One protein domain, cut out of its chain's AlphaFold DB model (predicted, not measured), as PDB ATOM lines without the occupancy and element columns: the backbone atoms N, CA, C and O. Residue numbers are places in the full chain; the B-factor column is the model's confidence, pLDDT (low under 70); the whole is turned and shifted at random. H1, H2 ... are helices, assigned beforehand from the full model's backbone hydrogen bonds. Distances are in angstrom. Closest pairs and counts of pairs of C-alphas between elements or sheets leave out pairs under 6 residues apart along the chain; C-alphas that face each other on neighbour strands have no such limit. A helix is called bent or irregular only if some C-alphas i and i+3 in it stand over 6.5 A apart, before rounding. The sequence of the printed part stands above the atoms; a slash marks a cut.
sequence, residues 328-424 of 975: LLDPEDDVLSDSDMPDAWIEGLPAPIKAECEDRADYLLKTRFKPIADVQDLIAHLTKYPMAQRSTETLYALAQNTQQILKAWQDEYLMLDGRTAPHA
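Overview. This is residues 328 to 424 of the 975 residues of an uncharacterized protein of Trematosphaeria pertusa (UniProt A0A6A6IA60). One long helix, H3, runs along one side of a loose, flat shape; a winding chain with two short helices, H1 and H2, makes the other side. Residues 413 to 424 of H3 stick out free. The 97 printed residues hold three named helices, H1, H2, H3, and no named strand: all helix. The whole is loose, radius of gyration of the C-alphas 17.5 A, spanning 52 by 31 by 16 A.

Along the chain. Find C-alpha 392 at (150.498, 129.898, 150.650); from there H3, residues 392 to 424, runs 44.8 A to C-alpha 424 at (108.445, 142.065, 141.350), with a kink of 37 degrees near residue 418. H3 is only just irregular: C-alphas 419 and 422 are 6.7 A apart. H2, residues 375 to 383, measures 12.1 A; H1, residues 360 to 366, 10.0 A.

Arrangement. Look at Leu 382 and Leu 398, the closest C-alphas of H2 and H3, 6.9 A apart: the helices are close but not clearly touching. They run opposite ways at a shallow tilt of 18 degrees. H1 is apart from both. Every O i to N i+4 pair is within hydrogen-bond range in H1 and H2, 27 of 29 in H3.

Size, cuts and confidence. The farthest C-alphas, Asp 330 and His 423, are 54.5 A apart. The printed part has no cut; both links are short. No printed residue is under 70 in pLDDT.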
ATOM      1  N   LEU A 328     157.348 135.322 158.758       93.81
ATOM      2  CA  LEU A 328     156.268 134.358 158.574       93.81
ATOM      3  C   LEU A 328     155.721 133.958 159.949       93.81
ATOM      4  O   LEU A 328     156.469 133.942 160.934       93.81
ATOM      5  N   LEU A 329     154.422 133.676 160.005       96.44
ATOM      6  CA  LEU A 329     153.807 133.083 161.185       96.44
ATOM      7  C   LEU A 329     154.531 131.780 161.520       96.44
ATOM      8  O   LEU A 329     154.964 131.044 160.628       96.44
ATOM      9  N   ASP A 330     154.673 131.510 162.812       96.62
ATOM     10  CA  ASP A 330     155.090 130.191 163.255       96.62
ATOM     11  C   ASP A 330     153.970 129.198 162.878       96.62
ATOM     12  O   ASP A 330     152.793 129.563 162.931       96.62
ATOM     13  N   PRO A 331     154.294 127.977 162.415       95.12
ATOM     14  CA  PRO A 331     153.341 127.139 161.680       95.12
ATOM     15  C   PRO A 331     152.114 126.725 162.500       95.12
ATOM     16  O   PRO A 331     151.093 126.392 161.914       95.12
ATOM     17  N   GLU A 332     152.200 126.784 163.830       94.75
ATOM     18  CA  GLU A 332     151.099 126.537 164.768       94.75
ATOM     19  C   GLU A 332     150.042 127.664 164.749       94.75
ATOM     20  O   GLU A 332     148.852 127.374 164.840       94.75
ATOM     21  N   ASP A 333     150.445 128.928 164.552       94.56
ATOM     22  CA  ASP A 333     149.536 130.088 164.445       94.56
ATOM     23  C   ASP A 333     148.871 130.208 163.057       94.56
ATOM     24  O   ASP A 333     147.854 130.891 162.904       94.56
ATOM     25  N   ASP A 334     149.452 129.586 162.023       96.19
ATOM     26  CA  ASP A 334     148.921 129.618 160.651       96.19
ATOM     27  C   ASP A 334     148.020 128.419 160.310       96.19
ATOM     28  O   ASP A 334     147.447 128.383 159.218       96.19
ATOM     29  N   VAL A 335     147.833 127.468 161.237       96.25
ATOM     30  CA  VAL A 335     146.804 126.426 161.109       96.25
ATOM     31  C   VAL A 335     145.424 127.080 161.158       96.25
ATOM     32  O   VAL A 335     145.081 127.788 162.106       96.25
ATOM     33  N   LEU A 336     144.602 126.829 160.139       96.69
ATOM     34  CA  LEU A 336     143.202 127.243 160.156       96.69
ATOM     35  C   LEU A 336     142.411 126.361 161.114       96.69
ATOM     36  O   LEU A 336     142.333 125.148 160.933       96.69
ATOM     37  N   SER A 337     141.787 126.992 162.103       96.12
ATOM     38  CA  SER A 337     140.727 126.360 162.882       96.12
ATOM     39  C   SER A 337     139.396 126.422 162.126       96.12
ATOM     40  O   SER A 337     139.213 127.280 161.258       96.12
ATOM     41  N   ASP A 338     138.427 125.579 162.489       93.12
ATOM     42  CA  ASP A 338     137.079 125.634 161.902       93.12
ATOM     43  C   ASP A 338     136.410 127.010 162.100       93.12
ATOM     44  O   ASP A 338     135.616 127.440 161.264       93.12
ATOM     45  N   SER A 339     136.763 127.756 163.158       94.19
ATOM     46  CA  SER A 339     136.255 129.120 163.354       94.19
ATOM     47  C   SER A 339     136.862 130.140 162.384       94.19
ATOM     48  O   SER A 339     136.195 131.116 162.054       94.19
ATOM     49  N   ASP A 340     138.067 129.892 161.852       95.69
ATOM     50  CA  ASP A 340     138.676 130.700 160.786       95.69
ATOM     51  C   ASP A 340     138.089 130.411 159.391       95.69
ATOM     52  O   ASP A 340     138.360 131.155 158.445       95.69
ATOM     53  N   MET A 341     137.276 129.357 159.254       96.00
ATOM     54  CA  MET A 341     136.549 128.997 158.033       96.00
ATOM     55  C   MET A 341     135.028 129.051 158.263       96.00
ATOM     56  O   MET A 341     134.362 128.018 158.191       96.00
ATOM     57  N   PRO A 342     134.452 130.243 158.525       96.12
ATOM     58  CA  PRO A 342     133.024 130.378 158.794       96.12
ATOM     59  C   PRO A 342     132.176 129.827 157.643       96.12
ATOM     60  O   PRO A 342     132.530 129.945 156.468       96.12
ATOM     61  N   ASP A 343     131.024 129.258 157.986       96.38
ATOM     62  CA  ASP A 343     130.059 128.780 157.003       96.38
ATOM     63  C   ASP A 343     129.353 129.937 156.277       96.38
ATOM     64  O   ASP A 343     129.253 131.064 156.768       96.38
ATOM     65  N   ALA A 344     128.780 129.649 155.106       96.94
ATOM     66  CA  ALA A 344     128.012 130.643 154.346       96.94
ATOM     67  C   ALA A 344     126.735 131.112 155.078       96.94
ATOM     68  O   ALA A 344     126.180 132.174 154.775       96.94
ATOM     69  N   TRP A 345     126.264 130.310 156.030       96.94
ATOM     70  CA  TRP A 345     125.008 130.466 156.746       96.94
ATOM     71  C   TRP A 345     125.233 130.166 158.223       96.94
ATOM     72  O   TRP A 345     126.019 129.287 158.559       96.94
ATOM     73  N   ILE A 346     124.519 130.847 159.117       95.38
ATOM     74  CA  ILE A 346     124.666 130.574 160.552       95.38
ATOM     75  C   ILE A 346     123.906 129.284 160.898       95.38
ATOM     76  O   ILE A 346     122.681 129.284 161.065       95.38
ATOM     77  N   GLU A 347     124.645 128.177 160.974       91.38
ATOM     78  CA  GLU A 347     124.190 126.885 161.499       91.38
ATOM     79  C   GLU A 347     123.768 126.989 162.981       91.38
ATOM     80  O   GLU A 347     124.105 127.937 163.691       91.38
ATOM     81  N   GLY A 348     123.012 126.005 163.477       91.81
ATOM     82  CA  GLY A 348     122.730 125.843 164.913       91.81
ATOM     83  C   GLY A 348     121.818 126.885 165.584       91.81
ATOM     84  O   GLY A 348     121.419 126.674 166.731       91.81
ATOM     85  N   LEU A 349     121.434 127.976 164.910       90.81
ATOM     86  CA  LEU A 349     120.493 128.953 165.469       90.81
ATOM     87  C   LEU A 349     119.141 128.302 165.829       90.81
ATOM     88  O   LEU A 349     118.593 127.533 165.031       90.81
ATOM     89  N   PRO A 350     118.559 128.624 167.002       93.44
ATOM     90  CA  PRO A 350     117.297 128.040 167.432       93.44
ATOM     91  C   PRO A 350     116.162 128.423 166.477       93.44
ATOM     92  O   PRO A 350     116.073 129.562 166.012       93.44
ATOM     93  N   ALA A 351     115.263 127.472 166.208       93.06
ATOM     94  CA  ALA A 351     114.126 127.696 165.321       93.06
ATOM     95  C   ALA A 351     113.292 128.903 165.813       93.06
ATOM     96  O   ALA A 351     112.826 128.894 166.957       93.06
ATOM     97  N   PRO A 352     113.085 129.937 164.976       94.56
ATOM     98  CA  PRO A 352     112.630 131.256 165.420       94.56
ATOM     99  C   PRO A 352     111.239 131.194 166.051       94.56
ATOM    100  O   PRO A 352     110.327 130.555 165.516       94.56
ATOM    101  N   ILE A 353     111.026 131.895 167.167       96.38
ATOM    102  CA  ILE A 353     109.750 131.823 167.880       96.38
ATOM    103  C   ILE A 353     108.750 132.806 167.254       96.38
ATOM    104  O   ILE A 353     109.039 133.977 167.008       96.38
ATOM    105  N   LYS A 354     107.505 132.356 167.040       94.62
ATOM    106  CA  LYS A 354     106.405 133.163 166.453       94.62
ATOM    107  C   LYS A 354     106.075 134.458 167.217       94.62
ATOM    108  O   LYS A 354     105.326 135.273 166.691       94.62
ATOM    109  N   ALA A 355     106.563 134.604 168.449       95.81
ATOM    110  CA  ALA A 355     106.387 135.783 169.296       95.81
ATOM    111  C   ALA A 355     107.521 136.818 169.148       95.81
ATOM    112  O   ALA A 355     107.330 137.972 169.518       95.81
ATOM    113  N   GLU A 356     108.673 136.412 168.609       95.00
ATOM    114  CA  GLU A 356     109.855 137.258 168.373       95.00
ATOM    115  C   GLU A 356     109.872 137.833 166.949       95.00
ATOM    116  O   GLU A 356     110.574 138.800 166.661       95.00
ATOM    117  N   CYS A 357     109.095 137.233 166.046       95.69
ATOM    118  CA  CYS A 357     108.942 137.695 164.674       95.69
ATOM    119  C   CYS A 357     107.948 138.862 164.593       95.69
ATOM    120  O   CYS A 357     106.872 138.795 165.189       95.69
ATOM    121  N   GLU A 358     108.260 139.905 163.814       95.75
ATOM    122  CA  GLU A 358     107.410 141.108 163.722       95.75
ATOM    123  C   GLU A 358     106.022 140.803 163.141       95.75
ATOM    124  O   GLU A 358     105.011 141.380 163.556       95.75
ATOM    125  N   ASP A 359     105.962 139.884 162.173       96.25
ATOM    126  CA  ASP A 359     104.719 139.307 161.681       96.25
ATOM    127  C   ASP A 359     104.898 137.879 161.126       96.25
ATOM    128  O   ASP A 359     105.949 137.240 161.223       96.25
ATOM    129  N   ARG A 360     103.820 137.338 160.546       93.44
ATOM    130  CA  ARG A 360     103.798 135.986 159.974       93.44
ATOM    131  C   ARG A 360     104.680 135.835 158.725       93.44
ATOM    132  O   ARG A 360     105.057 134.706 158.417       93.44
ATOM    133  N   ALA A 361     104.963 136.905 157.986       88.62
ATOM    134  CA  ALA A 361     105.865 136.864 156.840       88.62
ATOM    135  C   ALA A 361     107.327 136.821 157.302       88.62
ATOM    136  O   ALA A 361     108.076 136.007 156.778       88.62
ATOM    137  N   ASP A 362     107.690 137.596 158.329       91.44
ATOM    138  CA  ASP A 362     109.004 137.518 158.989       91.44
ATOM    139  C   ASP A 362     109.263 136.119 159.582       91.44
ATOM    140  O   ASP A 362     110.285 135.499 159.295       91.44
ATOM    141  N   TYR A 363     108.279 135.539 160.283       95.31
ATOM    142  CA  TYR A 363     108.356 134.142 160.734       95.31
ATOM    143  C   TYR A 363     108.568 133.165 159.566       95.31
ATOM    144  O   TYR A 363     109.449 132.313 159.623       95.31
ATOM    145  N   LEU A 364     107.804 133.305 158.474       92.25
ATOM    146  CA  LEU A 364     107.949 132.443 157.294       92.25
ATOM    147  C   LEU A 364     109.255 132.669 156.519       92.25
ATOM    148  O   LEU A 364     109.657 131.764 155.795       92.25
ATOM    149  N   LEU A 365     109.904 133.826 156.659       89.12
ATOM    150  CA  LEU A 365     111.234 134.099 156.119       89.12
ATOM    151  C   LEU A 365     112.285 133.358 156.958       89.12
ATOM    152  O   LEU A 365     112.961 132.469 156.444       89.12
ATOM    153  N   LYS A 366     112.325 133.635 158.268       91.00
ATOM    154  CA  LYS A 366     113.289 133.062 159.224       91.00
ATOM    155  C   LYS A 366     113.175 131.536 159.384       91.00
ATOM    156  O   LYS A 366     114.147 130.897 159.755       91.00
ATOM    157  N   THR A 367     112.018 130.925 159.094       93.19
ATOM    158  CA  THR A 367     111.872 129.448 159.063       93.19
ATOM    159  C   THR A 367     112.222 128.788 157.725       93.19
ATOM    160  O   THR A 367     112.133 127.568 157.622       93.19
ATOM    161  N   ARG A 368     112.513 129.557 156.666       90.19
ATOM    162  CA  ARG A 368     112.734 129.021 155.304       90.19
ATOM    163  C   ARG A 368     114.127 129.264 154.749       90.19
ATOM    164  O   ARG A 368     114.531 128.524 153.859       90.19
ATOM    165  N   PHE A 369     114.808 130.287 155.242       90.81
ATOM    166  CA  PHE A 369     116.138 130.685 154.808       90.81
ATOM    167  C   PHE A 369     117.007 130.802 156.056       90.81
ATOM    168  O   PHE A 369     116.588 131.430 157.033       90.81
ATOM    169  N   LYS A 370     118.186 130.169 156.043       94.19
ATOM    170  CA  LYS A 370     119.176 130.373 157.104       94.19
ATOM    171  C   LYS A 370     119.661 131.830 157.020       94.19
ATOM    172  O   LYS A 370     119.775 132.357 155.913       94.19
ATOM    173  N   PRO A 371     119.922 132.521 158.139       93.69
ATOM    174  CA  PRO A 371     120.505 133.851 158.067       93.69
ATOM    175  C   PRO A 371     121.947 133.768 157.548       93.69
ATOM    176  O   PRO A 371     122.688 132.833 157.856       93.69
ATOM    177  N   ILE A 372     122.314 134.763 156.748       94.75
ATOM    178  CA  ILE A 372     123.662 134.961 156.207       94.75
ATOM    179  C   ILE A 372     124.635 135.201 157.376       94.75
ATOM    180  O   ILE A 372     124.301 135.963 158.286       94.75
ATOM    181  N   ALA A 373     125.812 134.566 157.355       95.88
ATOM    182  CA  ALA A 373     126.887 134.833 158.318       95.88
ATOM    183  C   ALA A 373     127.394 136.286 158.211       95.88
ATOM    184  O   ALA A 373     127.335 136.874 157.127       95.88
ATOM    185  N   ASP A 374     127.878 136.897 159.303       95.31
ATOM    186  CA  ASP A 374     128.298 138.302 159.229       95.31
ATOM    187  C   ASP A 374     129.509 138.459 158.294       95.31
ATOM    188  O   ASP A 374     130.546 137.803 158.413       95.31
ATOM    189  N   VAL A 375     129.371 139.385 157.348       95.44
ATOM    190  CA  VAL A 375     130.428 139.768 156.415       95.44
ATOM    191  C   VAL A 375     131.614 140.378 157.172       95.44
ATOM    192  O   VAL A 375     132.743 140.282 156.700       95.44
ATOM    193  N   GLN A 376     131.389 141.001 158.338       96.94
ATOM    194  CA  GLN A 376     132.472 141.490 159.194       96.94
ATOM    195  C   GLN A 376     133.274 140.350 159.824       96.94
ATOM    196  O   GLN A 376     134.496 140.451 159.837       96.94
ATOM    197  N   ASP A 377     132.634 139.258 160.250       94.44
ATOM    198  CA  ASP A 377     133.338 138.086 160.788       94.44
ATOM    199  C   ASP A 377     134.166 137.410 159.685       94.44
ATOM    200  O   ASP A 377     135.350 137.137 159.866       94.44
ATOM    201  N   LEU A 378     133.598 137.232 158.487       95.25
ATOM    202  CA  LEU A 378     134.321 136.716 157.315       95.25
ATOM    203  C   LEU A 378     135.547 137.591 156.973       95.25
ATOM    204  O   LEU A 378     136.653 137.083 156.778       95.25
ATOM    205  N   ILE A 379     135.388 138.922 156.968       95.94
ATOM    206  CA  ILE A 379     136.507 139.863 156.792       95.94
ATOM    207  C   ILE A 379     137.516 139.751 157.946       95.94
ATOM    208  O   ILE A 379     138.721 139.836 157.694       95.94
ATOM    209  N   ALA A 380     137.070 139.544 159.187       96.00
ATOM    210  CA  ALA A 380     137.946 139.387 160.344       96.00
ATOM    211  C   ALA A 380     138.817 138.128 160.227       96.00
ATOM    212  O   ALA A 380     140.029 138.242 160.374       96.00
ATOM    213  N   HIS A 381     138.271 136.967 159.856       94.44
ATOM    214  CA  HIS A 381     139.065 135.746 159.642       94.44
ATOM    215  C   HIS A 381     140.074 135.896 158.483       94.44
ATOM    216  O   HIS A 381     141.259 135.568 158.628       94.44
ATOM    217  N   LEU A 382     139.664 136.523 157.370       95.62
ATOM    218  CA  LEU A 382     140.567 136.855 156.257       95.62
ATOM    219  C   LEU A 382     141.699 137.819 156.652       95.62
ATOM    220  O   LEU A 382     142.800 137.717 156.109       95.62
ATOM    221  N   THR A 383     141.453 138.750 157.580       96.19
ATOM    222  CA  THR A 383     142.408 139.809 157.962       96.19
ATOM    223  C   THR A 383     143.081 139.619 159.327       96.19
ATOM    224  O   THR A 383     143.971 140.404 159.655       96.19
ATOM    225  N   LYS A 384     142.737 138.553 160.068       96.12
ATOM    226  CA  LYS A 384     143.300 138.131 161.371       96.12
ATOM    227  C   LYS A 384     144.825 138.234 161.414       96.12
ATOM    228  O   LYS A 384     145.382 138.744 162.382       96.12
ATOM    229  N   TYR A 385     145.475 137.827 160.322       96.81
ATOM    230  CA  TYR A 385     146.898 138.044 160.085       96.81
ATOM    231  C   TYR A 385     147.147 138.629 158.685       96.81
ATOM    232  O   TYR A 385     146.426 138.286 157.740       96.81
ATOM    233  N   PRO A 386     148.188 139.465 158.504       96.31
ATOM    234  CA  PRO A 386     148.592 139.964 157.194       96.31
ATOM    235  C   PRO A 386     148.895 138.844 156.190       96.31
ATOM    236  O   PRO A 386     149.650 137.918 156.481       96.31
ATOM    237  N   MET A 387     148.411 138.993 154.953       95.44
ATOM    238  CA  MET A 387     148.632 138.022 153.862       95.44
ATOM    239  C   MET A 387     150.114 137.764 153.526       95.44
ATOM    240  O   MET A 387     150.418 136.801 152.838       95.44
ATOM    241  N   ALA A 388     151.035 138.622 153.975       96.12
ATOM    242  CA  ALA A 388     152.477 138.445 153.790       96.12
ATOM    243  C   ALA A 388     153.149 137.587 154.885       96.12
ATOM    244  O   ALA A 388     154.348 137.343 154.793       96.12
ATOM    245  N   GLN A 389     152.409 137.182 155.926       96.19
ATOM    246  CA  GLN A 389     152.909 136.346 157.028       96.19
ATOM    247  C   GLN A 389     152.340 134.922 157.013       96.19
ATOM    248  O   GLN A 389     152.993 134.016 157.522       96.19
ATOM    249  N   ARG A 390     151.147 134.732 156.435       96.75
ATOM    250  CA  ARG A 390     150.508 133.420 156.245       96.75
ATOM    251  C   ARG A 390     151.242 132.581 155.195       96.75
ATOM    252  O   ARG A 390     151.810 133.130 154.247       96.75
ATOM    253  N   SER A 391     151.177 131.260 155.320       96.94
ATOM    254  CA  SER A 391     151.626 130.328 154.285       96.94
ATOM    255  C   SER A 391     150.743 130.414 153.035       96.94
ATOM    256  O   SER A 391     149.585 130.841 153.071       96.94
ATOM    257  N   THR A 392     151.275 129.970 151.896       96.38
ATOM    258  CA  THR A 392     150.498 129.898 150.650       96.38
ATOM    259  C   THR A 392     149.334 128.914 150.738       96.38
ATOM    260  O   THR A 392     148.308 129.146 150.110       96.38
ATOM    261  N   GLU A 393     149.472 127.839 151.515       96.50
ATOM    262  CA  GLU A 393     148.442 126.808 151.682       96.50
ATOM    263  C   GLU A 393     147.241 127.344 152.470       96.50
ATOM    264  O   GLU A 393     146.116 127.314 151.968       96.50
ATOM    265  N   THR A 394     147.489 127.983 153.615       97.12
ATOM    266  CA  THR A 394     146.458 128.674 154.403       97.12
ATOM    267  C   THR A 394     145.762 129.786 153.610       97.12
ATOM    268  O   THR A 394     144.542 129.948 153.696       97.12
ATOM    269  N   LEU A 395     146.491 130.519 152.759       96.62
ATOM    270  CA  LEU A 395     145.889 131.499 151.846       96.62
ATOM    271  C   LEU A 395     144.993 130.851 150.774       96.62
ATOM    272  O   LEU A 395     143.942 131.412 150.456       96.62
ATOM    273  N   TYR A 396     145.361 129.684 150.232       97.81
ATOM    274  CA  TYR A 396     144.510 128.945 149.293       97.81
ATOM    275  C   TYR A 396     143.248 128.392 149.967       97.81
ATOM    276  O   TYR A 396     142.164 128.528 149.399       97.81
ATOM    277  N   ALA A 397     143.356 127.841 151.178       97.44
ATOM    278  CA  ALA A 397     142.212 127.333 151.935       97.44
ATOM    279  C   ALA A 397     141.201 128.448 152.277       97.44
ATOM    280  O   ALA A 397     140.014 128.318 151.967       97.44
ATOM    281  N   LEU A 398     141.671 129.595 152.787       97.06
ATOM    282  CA  LEU A 398     140.834 130.781 153.024       97.06
ATOM    283  C   LEU A 398     140.160 131.296 151.742       97.06
ATOM    284  O   LEU A 398     138.976 131.648 151.751       97.06
ATOM    285  N   ALA A 399     140.888 131.326 150.620       97.25
ATOM    286  CA  ALA A 399     140.332 131.730 149.330       97.25
ATOM    287  C   ALA A 399     139.268 130.740 148.819       97.25
ATOM    288  O   ALA A 399     138.249 131.169 148.275       97.25
ATOM    289  N   GLN A 400     139.469 129.436 149.026       97.88
ATOM    290  CA  GLN A 400     138.528 128.383 148.647       97.88
ATOM    291  C   GLN A 400     137.237 128.438 149.479       97.88
ATOM    292  O   GLN A 400     136.154 128.436 148.895       97.88
ATOM    293  N   ASN A 401     137.330 128.551 150.810       97.44
ATOM    294  CA  ASN A 401     136.169 128.759 151.686       97.44
ATOM    295  C   ASN A 401     135.411 130.043 151.282       97.44
ATOM    296  O   ASN A 401     134.216 129.991 150.988       97.44
ATOM    297  N   THR A 402     136.114 131.168 151.097       97.31
ATOM    298  CA  THR A 402     135.501 132.432 150.636       97.31
ATOM    299  C   THR A 402     134.783 132.273 149.286       97.31
ATOM    300  O   THR A 402     133.687 132.805 149.091       97.31
ATOM    301  N   GLN A 403     135.359 131.518 148.344       97.88
ATOM    302  CA  GLN A 403     134.728 131.226 147.055       97.88
ATOM    303  C   GLN A 403     133.458 130.373 147.211       97.88
ATOM    304  O   GLN A 403     132.471 130.623 146.513       97.88
ATOM    305  N   GLN A 404     133.460 129.385 148.112       97.94
ATOM    306  CA  GLN A 404     132.287 128.561 148.414       97.94
ATOM    307  C   GLN A 404     131.155 129.404 149.020       97.94
ATOM    308  O   GLN A 404     130.018 129.297 148.557       97.94
ATOM    309  N   ILE A 405     131.466 130.305 149.959       97.38
ATOM    310  CA  ILE A 405     130.498 131.232 150.569       97.38
ATOM    311  C   ILE A 405     129.863 132.146 149.515       97.38
ATOM    312  O   ILE A 405     128.640 132.191 149.377       97.38
ATOM    313  N   LEU A 406     130.688 132.832 148.713       97.12
ATOM    314  CA  LEU A 406     130.202 133.733 147.662       97.12
ATOM    315  C   LEU A 406     129.341 132.999 146.624       97.12
ATOM    316  O   LEU A 406     128.340 133.548 146.157       97.12
ATOM    317  N   LYS A 407     129.693 131.751 146.290       97.62
ATOM    318  CA  LYS A 407     128.890 130.891 145.415       97.62
ATOM    319  C   LYS A 407     127.548 130.527 146.061       97.62
ATOM    320  O   LYS A 407     126.526 130.663 145.399       97.62
ATOM    321  N   ALA A 408     127.527 130.116 147.329       96.81
ATOM    322  CA  ALA A 408     126.294 129.768 148.039       96.81
ATOM    323  C   ALA A 408     125.323 130.961 148.121       96.81
ATOM    324  O   ALA A 408     124.137 130.816 147.819       96.81
ATOM    325  N   TRP A 409     125.831 132.159 148.430       96.06
ATOM    326  CA  TRP A 409     125.039 133.394 148.410       96.06
ATOM    327  C   TRP A 409     124.537 133.747 147.004       96.06
ATOM    328  O   TRP A 409     123.403 134.202 146.855       96.06
ATOM    329  N   GLN A 410     125.347 133.530 145.959       96.44
ATOM    330  CA  GLN A 410     124.935 133.760 144.573       96.44
ATOM    331  C   GLN A 410     123.851 132.769 144.119       96.44
ATOM    332  O   GLN A 410     122.870 133.190 143.505       96.44
ATOM    333  N   ASP A 411     124.003 131.480 144.424       95.75
ATOM    334  CA  ASP A 411     123.048 130.436 144.050       95.75
ATOM    335  C   ASP A 411     121.704 130.625 144.798       95.75
ATOM    336  O   ASP A 411     120.642 130.542 144.172       95.75
ATOM    337  N   GLU A 412     121.706 131.006 146.088       92.88
ATOM    338  CA  GLU A 412     120.466 131.391 146.791       92.88
ATOM    339  C   GLU A 412     119.865 132.701 146.250       92.88
ATOM    340  O   GLU A 412     118.654 132.764 146.020       92.88
ATOM    341  N   TYR A 413     120.675 133.730 145.967       93.56
ATOM    342  CA  TYR A 413     120.183 134.962 145.343       93.56
ATOM    343  C   TYR A 413     119.485 134.674 144.004       93.56
ATOM    344  O   TYR A 413     118.403 135.203 143.751       93.56
ATOM    345  N   LEU A 414     120.052 133.804 143.163       93.88
ATOM    346  CA  LEU A 414     119.460 133.417 141.880       93.88
ATOM    347  C   LEU A 414     118.181 132.581 142.055       93.88
ATOM    348  O   LEU A 414     117.216 132.791 141.317       93.88
ATOM    349  N   MET A 415     118.111 131.700 143.060       91.25
ATOM    350  CA  MET A 415     116.864 131.016 143.437       91.25
ATOM    351  C   MET A 415     115.781 132.015 143.884       91.25
ATOM    352  O   MET A 415     114.607 131.873 143.524       91.25
ATOM    353  N   LEU A 416     116.151 133.019 144.682       87.62
ATOM    354  CA  LEU A 416     115.244 134.060 145.163       87.62
ATOM    355  C   LEU A 416     114.788 134.984 144.029       87.62
ATOM    356  O   LEU A 416     113.596 135.280 143.949       87.62
ATOM    357  N   ASP A 417     115.674 135.394 143.122       89.62
ATOM    358  CA  ASP A 417     115.321 136.210 141.955       89.62
ATOM    359  C   ASP A 417     114.436 135.418 140.979       89.62
ATOM    360  O   ASP A 417     113.368 135.891 140.602       89.62
ATOM    361  N   GLY A 418     114.750 134.150 140.691       88.56
ATOM    362  CA  GLY A 418     113.889 133.276 139.881       88.56
ATOM    363  C   GLY A 418     112.462 133.129 140.436       88.56
ATOM    364  O   GLY A 418     111.493 133.076 139.677       88.56
ATOM    365  N   ARG A 419     112.306 133.136 141.768       85.81
ATOM    366  CA  ARG A 419     110.995 133.110 142.447       85.81
ATOM    367  C   ARG A 419     110.324 134.484 142.540       85.81
ATOM    368  O   ARG A 419     109.095 134.556 142.519       85.81
ATOM    369  N   THR A 420     111.088 135.569 142.674       85.00
ATOM    370  CA  THR A 420     110.546 136.911 142.947       85.00
ATOM    371  C   THR A 420     110.427 137.796 141.713       85.00
ATOM    372  O   THR A 420     109.449 138.533 141.632       85.00
ATOM    373  N   ALA A 421     111.303 137.702 140.711       81.25
ATOM    374  CA  ALA A 421     111.242 138.483 139.475       81.25
ATOM    375  C   ALA A 421     109.884 138.388 138.741       81.25
ATOM    376  O   ALA A 421     109.363 139.441 138.355       81.25
ATOM    377  N   PRO A 422     109.209 137.216 138.638       78.88
ATOM    378  CA  PRO A 422     107.861 137.126 138.059       78.88
ATOM    379  C   PRO A 422     106.767 137.871 138.852       78.88
ATOM    380  O   PRO A 422     105.669 138.094 138.340       78.88
ATOM    381  N   HIS A 423     107.033 138.241 140.110       74.62
ATOM    382  CA  HIS A 423     106.128 138.989 140.995       74.62
ATOM    383  C   HIS A 423     106.554 140.450 141.211       74.62
ATOM    384  O   HIS A 423     105.690 141.317 141.329       74.62
ATOM    385  N   ALA A 424     107.859 140.732 141.239       75.25
ATOM    386  CA  ALA A 424     108.445 142.065 141.350       75.25
ATOM    387  C   ALA A 424     108.349 142.830 140.024       75.25
ATOM    388  O   ALA A 424     108.042 144.024 140.012       75.25
TER     389      ALA A 424